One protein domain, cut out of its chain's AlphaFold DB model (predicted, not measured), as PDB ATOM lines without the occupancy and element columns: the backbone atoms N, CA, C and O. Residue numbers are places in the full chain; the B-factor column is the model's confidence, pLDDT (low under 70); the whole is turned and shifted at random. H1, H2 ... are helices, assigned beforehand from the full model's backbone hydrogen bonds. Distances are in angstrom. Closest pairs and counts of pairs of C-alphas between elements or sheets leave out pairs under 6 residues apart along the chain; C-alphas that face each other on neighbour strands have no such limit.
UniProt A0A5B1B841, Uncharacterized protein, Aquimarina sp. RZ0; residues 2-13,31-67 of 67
ATOM      1  N   GLU A   2     -87.500 -27.864  -7.879       57.97
ATOM      2  CA  GLU A   2     -88.552 -28.584  -7.132       57.97
ATOM      3  C   GLU A   2     -88.195 -28.846  -5.657       57.97
ATOM      4  O   GLU A   2     -89.046 -28.649  -4.792       57.97
ATOM      5  N   ASP A   3     -86.934 -29.163  -5.347       58.41
ATOM      6  CA  ASP A   3     -86.508 -29.477  -3.969       58.41
ATOM      7  C   ASP A   3     -86.651 -28.292  -2.996       58.41
ATOM      8  O   ASP A   3     -87.081 -28.462  -1.857       58.41
ATOM      9  N   LEU A   4     -86.394 -27.062  -3.462       59.25
ATOM     10  CA  LEU A   4     -86.564 -25.843  -2.654       59.25
ATOM     11  C   LEU A   4     -88.038 -25.566  -2.317       59.25
ATOM     12  O   LEU A   4     -88.340 -25.056  -1.239       59.25
ATOM     13  N   ASN A   5     -88.961 -25.909  -3.221       62.25
ATOM     14  CA  ASN A   5     -90.397 -25.777  -2.969       62.25
ATOM     15  C   ASN A   5     -90.891 -26.838  -1.979       62.25
ATOM     16  O   ASN A   5     -91.750 -26.546  -1.148       62.25
ATOM     17  N   PHE A   6     -90.336 -28.049  -2.038       62.94
ATOM     18  CA  PHE A   6     -90.675 -29.126  -1.114       62.94
ATOM     19  C   PHE A   6     -90.233 -28.808   0.323       62.94
ATOM     20  O   PHE A   6     -91.046 -28.893   1.245       62.94
ATOM     21  N   GLU A   7     -88.993 -28.352   0.517       68.50
ATOM     22  CA  GLU A   7     -88.488 -27.941   1.836       68.50
ATOM     23  C   GLU A   7     -89.292 -26.773   2.433       68.50
ATOM     24  O   GLU A   7     -89.604 -26.766   3.631       68.50
ATOM     25  N   TYR A   8     -89.677 -25.798   1.604       74.00
ATOM     26  CA  TYR A   8     -90.466 -24.645   2.037       74.00
ATOM     27  C   TYR A   8     -91.875 -25.035   2.503       74.00
ATOM     28  O   TYR A   8     -92.339 -24.577   3.555       74.00
ATOM     29  N   GLU A   9     -92.557 -25.906   1.759       80.56
ATOM     30  CA  GLU A   9     -93.895 -26.376   2.124       80.56
ATOM     31  C   GLU A   9     -93.870 -27.230   3.393       80.56
ATOM     32  O   GLU A   9     -94.703 -27.038   4.284       80.56
ATOM     33  N   GLN A  10     -92.872 -28.101   3.554       81.25
ATOM     34  CA  GLN A  10     -92.732 -28.848   4.798       81.25
ATOM     35  C   GLN A  10     -92.494 -27.912   5.990       81.25
ATOM     36  O   GLN A  10     -93.197 -28.025   6.996       81.25
ATOM     37  N   TYR A  11     -91.590 -26.931   5.873       83.62
ATOM     38  CA  TYR A  11     -91.366 -25.936   6.929       83.62
ATOM     39  C   TYR A  11     -92.661 -25.212   7.337       83.62
ATOM     40  O   TYR A  11     -92.942 -25.057   8.530       83.62
ATOM     41  N   ARG A  12     -93.505 -24.825   6.367       87.12
ATOM     42  CA  ARG A  12     -94.819 -24.217   6.649       87.12
ATOM     43  C   ARG A  12     -95.739 -25.150   7.432       87.12
ATOM     44  O   ARG A  12     -96.407 -24.692   8.362       87.12
ATOM     45  N   VAL A  13     -95.765 -26.439   7.094       89.56
ATOM     46  CA  VAL A  13     -96.572 -27.441   7.807       89.56
ATOM     47  C   VAL A  13     -96.115 -27.581   9.260       89.56
ATOM     48  O   VAL A  13     -96.948 -27.474  10.164       89.56
ATOM     49  N   GLU A  31    -100.482 -30.720  30.474       97.06
ATOM     50  CA  GLU A  31    -100.765 -32.136  30.724       97.06
ATOM     51  C   GLU A  31    -101.603 -32.755  29.602       97.06
ATOM     52  O   GLU A  31    -101.248 -33.801  29.052       97.06
ATOM     53  N   VAL A  32    -102.685 -32.072  29.219       96.88
ATOM     54  CA  VAL A  32    -103.603 -32.523  28.168       96.88
ATOM     55  C   VAL A  32    -102.879 -32.578  26.827       96.88
ATOM     56  O   VAL A  32    -102.961 -33.579  26.117       96.88
ATOM     57  N   ILE A  33    -102.121 -31.529  26.500       96.81
ATOM     58  CA  ILE A  33    -101.407 -31.440  25.223       96.81
ATOM     59  C   ILE A  33    -100.291 -32.476  25.124       96.81
ATOM     60  O   ILE A  33    -100.189 -33.165  24.110       96.81
ATOM     61  N   ALA A  34     -99.485 -32.642  26.172       95.81
ATOM     62  CA  ALA A  34     -98.438 -33.656  26.192       95.81
ATOM     63  C   ALA A  34     -99.021 -35.070  26.075       95.81
ATOM     64  O   ALA A  34     -98.495 -35.881  25.315       95.81
ATOM     65  N   LYS A  35    -100.137 -35.360  26.759       95.44
ATOM     66  CA  LYS A  35    -100.827 -36.653  26.646       95.44
ATOM     67  C   LYS A  35    -101.316 -36.918  25.224       95.44
ATOM     68  O   LYS A  35    -101.121 -38.021  24.723       95.44
ATOM     69  N   GLU A  36    -101.918 -35.925  24.575       94.50
ATOM     70  CA  GLU A  36    -102.418 -36.047  23.202       94.50
ATOM     71  C   GLU A  36    -101.282 -36.247  22.188       94.50
ATOM     72  O   GLU A  36    -101.388 -37.069  21.278       94.50
ATOM     73  N   ILE A  37    -100.165 -35.531  22.350       93.38
ATOM     74  CA  ILE A  37     -98.985 -35.713  21.494       93.38
ATOM     75  C   ILE A  37     -98.399 -37.115  21.694       93.38
ATOM     76  O   ILE A  37     -98.148 -37.822  20.719       93.38
ATOM     77  N   ASN A  38     -98.217 -37.535  22.947       93.56
ATOM     78  CA  ASN A  38     -97.614 -38.825  23.282       93.56
ATOM     79  C   ASN A  38     -98.501 -40.017  22.890       93.56
ATOM     80  O   ASN A  38     -97.984 -41.063  22.512       93.56
ATOM     81  N   SER A  39     -99.830 -39.885  22.953       93.06
ATOM     82  CA  SER A  39    -100.745 -40.956  22.533       93.06
ATOM     83  C   SER A  39    -100.702 -41.175  21.019       93.06
ATOM     84  O   SER A  39    -100.785 -42.309  20.547       93.06
ATOM     85  N   LYS A  40    -100.521 -40.095  20.251       89.50
ATOM     86  CA  LYS A  40    -100.453 -40.132  18.785       89.50
ATOM     87  C   LYS A  40     -99.064 -40.441  18.242       89.50
ATOM     88  O   LYS A  40     -98.964 -40.865  17.094       89.50
ATOM     89  N   SER A  41     -98.010 -40.273  19.041       84.19
ATOM     90  CA  SER A  41     -96.626 -40.463  18.595       84.19
ATOM     91  C   SER A  41     -96.218 -41.922  18.389       84.19
ATOM     92  O   SER A  41     -95.122 -42.155  17.894       84.19
ATOM     93  N   ARG A  42     -97.034 -42.916  18.780       83.94
ATOM     94  CA  ARG A  42     -96.687 -44.356  18.717       83.94
ATOM     95  C   ARG A  42     -95.300 -44.688  19.313       83.94
ATOM     96  O   ARG A  42     -94.683 -45.672  18.924       83.94
ATOM     97  N   GLY A  43     -94.815 -43.876  20.259       78.25
ATOM     98  CA  GLY A  43     -93.498 -44.025  20.888       78.25
ATOM     99  C   GLY A  43     -92.339 -43.299  20.191       78.25
ATOM    100  O   GLY A  43     -91.234 -43.307  20.720       78.25
ATOM    101  N   GLU A  44     -92.567 -42.625  19.059       79.00
ATOM    102  CA  GLU A  44     -91.526 -41.866  18.341       79.00
ATOM    103  C   GLU A  44     -91.044 -40.635  19.119       79.00
ATOM    104  O   GLU A  44     -89.895 -40.206  18.995       79.00
ATOM    105  N   TYR A  45     -91.924 -40.055  19.936       78.38
ATOM    106  CA  TYR A  45     -91.645 -38.849  20.707       78.38
ATOM    107  C   TYR A  45     -92.232 -38.980  22.110       78.38
ATOM    108  O   TYR A  45     -93.365 -39.444  22.269       78.38
ATOM    109  N   TYR A  46     -91.479 -38.496  23.100       91.00
ATOM    110  CA  TYR A  46     -91.961 -38.269  24.458       91.00
ATOM    111  C   TYR A  46     -91.871 -36.781  24.803       91.00
ATOM    112  O   TYR A  46     -90.788 -36.188  24.825       91.00
ATOM    113  N   VAL A  47     -93.026 -36.180  25.071       94.69
ATOM    114  CA  VAL A  47     -93.186 -34.800  25.520       94.69
ATOM    115  C   VAL A  47     -93.505 -34.804  27.005       94.69
ATOM    116  O   VAL A  47     -94.489 -35.398  27.444       94.69
ATOM    117  N   THR A  48     -92.675 -34.119  27.785       95.81
ATOM    118  CA  THR A  48     -92.908 -33.925  29.216       95.81
ATOM    119  C   THR A  48     -94.175 -33.085  29.436       95.81
ATOM    120  O   THR A  48     -94.306 -32.047  28.780       95.81
ATOM    121  N   PRO A  49     -95.070 -33.454  30.376       95.56
ATOM    122  CA  PRO A  49     -96.314 -32.732  30.673       95.56
ATOM    123  C   PRO A  49     -96.076 -31.449  31.487       95.56
ATOM    124  O   PRO A  49     -96.644 -31.235  32.550       95.56
ATOM    125  N   THR A  50     -95.191 -30.585  30.997       97.50
ATOM    126  CA  THR A  50     -94.914 -29.258  31.553       97.50
ATOM    127  C   THR A  50     -94.948 -28.229  30.433       97.50
ATOM    128  O   THR A  50     -94.629 -28.555  29.287       97.50
ATOM    129  N   ASP A  51     -95.278 -26.973  30.751       96.25
ATOM    130  CA  ASP A  51     -95.301 -25.893  29.752       96.25
ATOM    131  C   ASP A  51     -93.976 -25.804  28.992       96.25
ATOM    132  O   ASP A  51     -93.947 -25.664  27.769       96.25
ATOM    133  N   ARG A  52     -92.860 -25.949  29.713       97.19
ATOM    134  CA  ARG A  52     -91.522 -25.997  29.122       97.19
ATOM    135  C   ARG A  52     -91.373 -27.183  28.167       97.19
ATOM    136  O   ARG A  52     -90.869 -26.990  27.067       97.19
ATOM    137  N   GLY A  53     -91.801 -28.384  28.556       95.94
ATOM    138  CA  GLY A  53     -91.707 -29.583  27.718       95.94
ATOM    139  C   GLY A  53     -92.459 -29.440  26.393       95.94
ATOM    140  O   GLY A  53     -91.892 -29.688  25.328       95.94
ATOM    141  N   VAL A  54     -93.701 -28.959  26.452       96.88
ATOM    142  CA  VAL A  54     -94.538 -28.735  25.263       96.88
ATOM    143  C   VAL A  54     -93.957 -27.629  24.372       96.88
ATOM    144  O   VAL A  54     -93.879 -27.794  23.153       96.88
ATOM    145  N   ARG A  55     -93.479 -26.522  24.959       96.25
ATOM    146  CA  ARG A  55     -92.848 -25.422  24.204       96.25
ATOM    147  C   ARG A  55     -91.554 -25.856  23.520       96.25
ATOM    148  O   ARG A  55     -91.325 -25.488  22.371       96.25
ATOM    149  N   GLU A  56     -90.718 -26.648  24.187       95.12
ATOM    150  CA  GLU A  56     -89.496 -27.190  23.582       95.12
ATOM    151  C   GLU A  56     -89.809 -28.150  22.429       95.12
ATOM    152  O   GLU A  56     -89.143 -28.104  21.395       95.12
ATOM    153  N   PHE A  57     -90.859 -28.968  22.547       93.94
ATOM    154  CA  PHE A  57     -91.324 -29.794  21.433       93.94
ATOM    155  C   PHE A  57     -91.779 -28.944  20.235       93.94
ATOM    156  O   PHE A  57     -91.332 -29.176  19.113       93.94
ATOM    157  N   ALA A  58     -92.589 -27.906  20.468       93.25
ATOM    158  CA  ALA A  58     -93.030 -26.992  19.413       93.25
ATOM    159  C   ALA A  58     -91.849 -26.290  18.713       93.25
ATOM    160  O   ALA A  58     -91.803 -26.224  17.485       93.25
ATOM    161  N   LYS A  59     -90.839 -25.837  19.469       91.75
ATOM    162  CA  LYS A  59     -89.605 -25.266  18.898       91.75
ATOM    163  C   LYS A  59     -88.840 -26.272  18.041       91.75
ATOM    164  O   LYS A  59     -88.345 -25.913  16.977       91.75
ATOM    165  N   LYS A  60     -88.743 -27.532  18.484       90.31
ATOM    166  CA  LYS A  60     -88.088 -28.597  17.710       90.31
ATOM    167  C   LYS A  60     -88.788 -28.856  16.381       90.31
ATOM    168  O   LYS A  60     -88.092 -29.100  15.406       90.31
ATOM    169  N   LEU A  61     -90.119 -28.776  16.326       88.94
ATOM    170  CA  LEU A  61     -90.862 -28.911  15.068       88.94
ATOM    171  C   LEU A  61     -90.484 -27.804  14.077       88.94
ATOM    172  O   LEU A  61     -90.200 -28.101  12.925       88.94
ATOM    173  N   ILE A  62     -90.408 -26.552  14.536       83.81
ATOM    174  CA  ILE A  62     -90.020 -25.405  13.696       83.81
ATOM    175  C   ILE A  62     -88.575 -25.544  13.199       83.81
ATOM    176  O   ILE A  62     -88.275 -25.217  12.056       83.81
ATOM    177  N   ASN A  63     -87.682 -26.044  14.055       80.50
ATOM    178  CA  ASN A  63     -86.249 -26.137  13.772       80.50
ATOM    179  C   ASN A  63     -85.819 -27.469  13.148       80.50
ATOM    180  O   ASN A  63     -84.617 -27.704  13.004       80.50
ATOM    181  N   LYS A  64     -86.756 -28.365  12.818       77.81
ATOM    182  CA  LYS A  64     -86.420 -29.655  12.218       77.81
ATOM    183  C   LYS A  64     -85.900 -29.391  10.803       77.81
ATOM    184  O   LYS A  64     -86.680 -29.250   9.869       77.81
ATOM    185  N   LYS A  65     -84.573 -29.286  10.649       54.81
ATOM    186  CA  LYS A  65     -83.937 -29.472   9.342       54.81
ATOM    187  C   LYS A  65     -84.241 -30.904   8.934       54.81
ATOM    188  O   LYS A  65     -83.989 -31.825   9.711       54.81
ATOM    189  N   PHE A  66     -84.864 -31.065   7.777       54.09
ATOM    190  CA  PHE A  66     -85.061 -32.373   7.178       54.09
ATOM    191  C   PHE A  66     -83.676 -32.988   6.993       54.09
ATOM    192  O   PHE A  66     -82.848 -32.427   6.280       54.09
ATOM    193  N   ASN A  67     -83.397 -34.040   7.763       47.59
ATOM    194  CA  ASN A  67     -82.277 -34.935   7.495       47.59
ATOM    195  C   ASN A  67     -82.636 -35.807   6.300       47.59
ATOM    196  O   ASN A  67     -83.806 -36.260   6.268       47.59
TER     197      ASN A  67
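This is residues 2 to 13 and 31 to 67 of the 67 residues of an uncharacterized protein of Aquimarina sp. RZ0 (UniProt A0A5B1B841). Start at Glu 2 and you find H1 and H3 set nearly end to end in a long, loose line, with H2 aslant beside the first part of H3, at the end far from H1. From H2 the chain folds back through residues 41 to 50 to reach H3, and residues 39 to 44 stick out to one side. The printed part has 49 residues with three named helices, H1, H2 and H3 in that order along the chain, and no named strand; the class is all helix. The whole is loose, with a radius of gyration of the C-alphas of 13.0 A, and elongated, spanning 40 by 21 by 16 A.

Find C-alpha 2 at (-88.552, -28.584, -7.132); from there H1 runs through residues 2 to 13 and measures 17.0 A from first to last C-alpha. After the cut, look for C-alpha 31 at (-100.765, -32.136, 30.724), where H2 begins; it holds residues 31 to 40 and is 14.4 A long. Go on to Asp 51, where H3 begins; it holds residues 51 to 62, is 16.9 A long and ends at C-alpha 62 at (-90.020, -25.405, 13.696). Residues 63 to 67 follow it.

Look first at Tyr 11 in H1 and Ile 62 in H3: their C-alphas, 6.9 A apart, are the closest of the two helices, which are close but not clearly touching. H1 and H3 run opposite ways at a shallow tilt of 17 degrees, with their centres 21.0 A apart. H1 and H2 are apart. Now look at Ala 34 in H2 and Val 54 in H3: their C-alphas, 6.3 A apart, are the closest of these two helices, which are close but not clearly touching. H2 and H3 run the same way at a steep tilt of 43 degrees, with their centres 12.6 A apart. In the backbones of H1, H2 and H3, every O i to N i+4 pair is within hydrogen-bond range.

The two C-alphas farthest apart are those of Glu 2 and Glu 31, at 39.9 A. Residues 14 to 30 are not printed, and across this cut C-alpha 13 and C-alpha 31 are 23.8 A apart; the link from H1 to H2 is the link across the cut. The link from H2 to H3, 10 residues, is short. Residues 39 to 44, of which 39 and 40 belong to H2, stand free. The printed part ends at Asn 67, the chain's last residue. The mean pLDDT of the printed part is 84.2, and you will find values under 70 at residues 2 to 7 and 65 to 67.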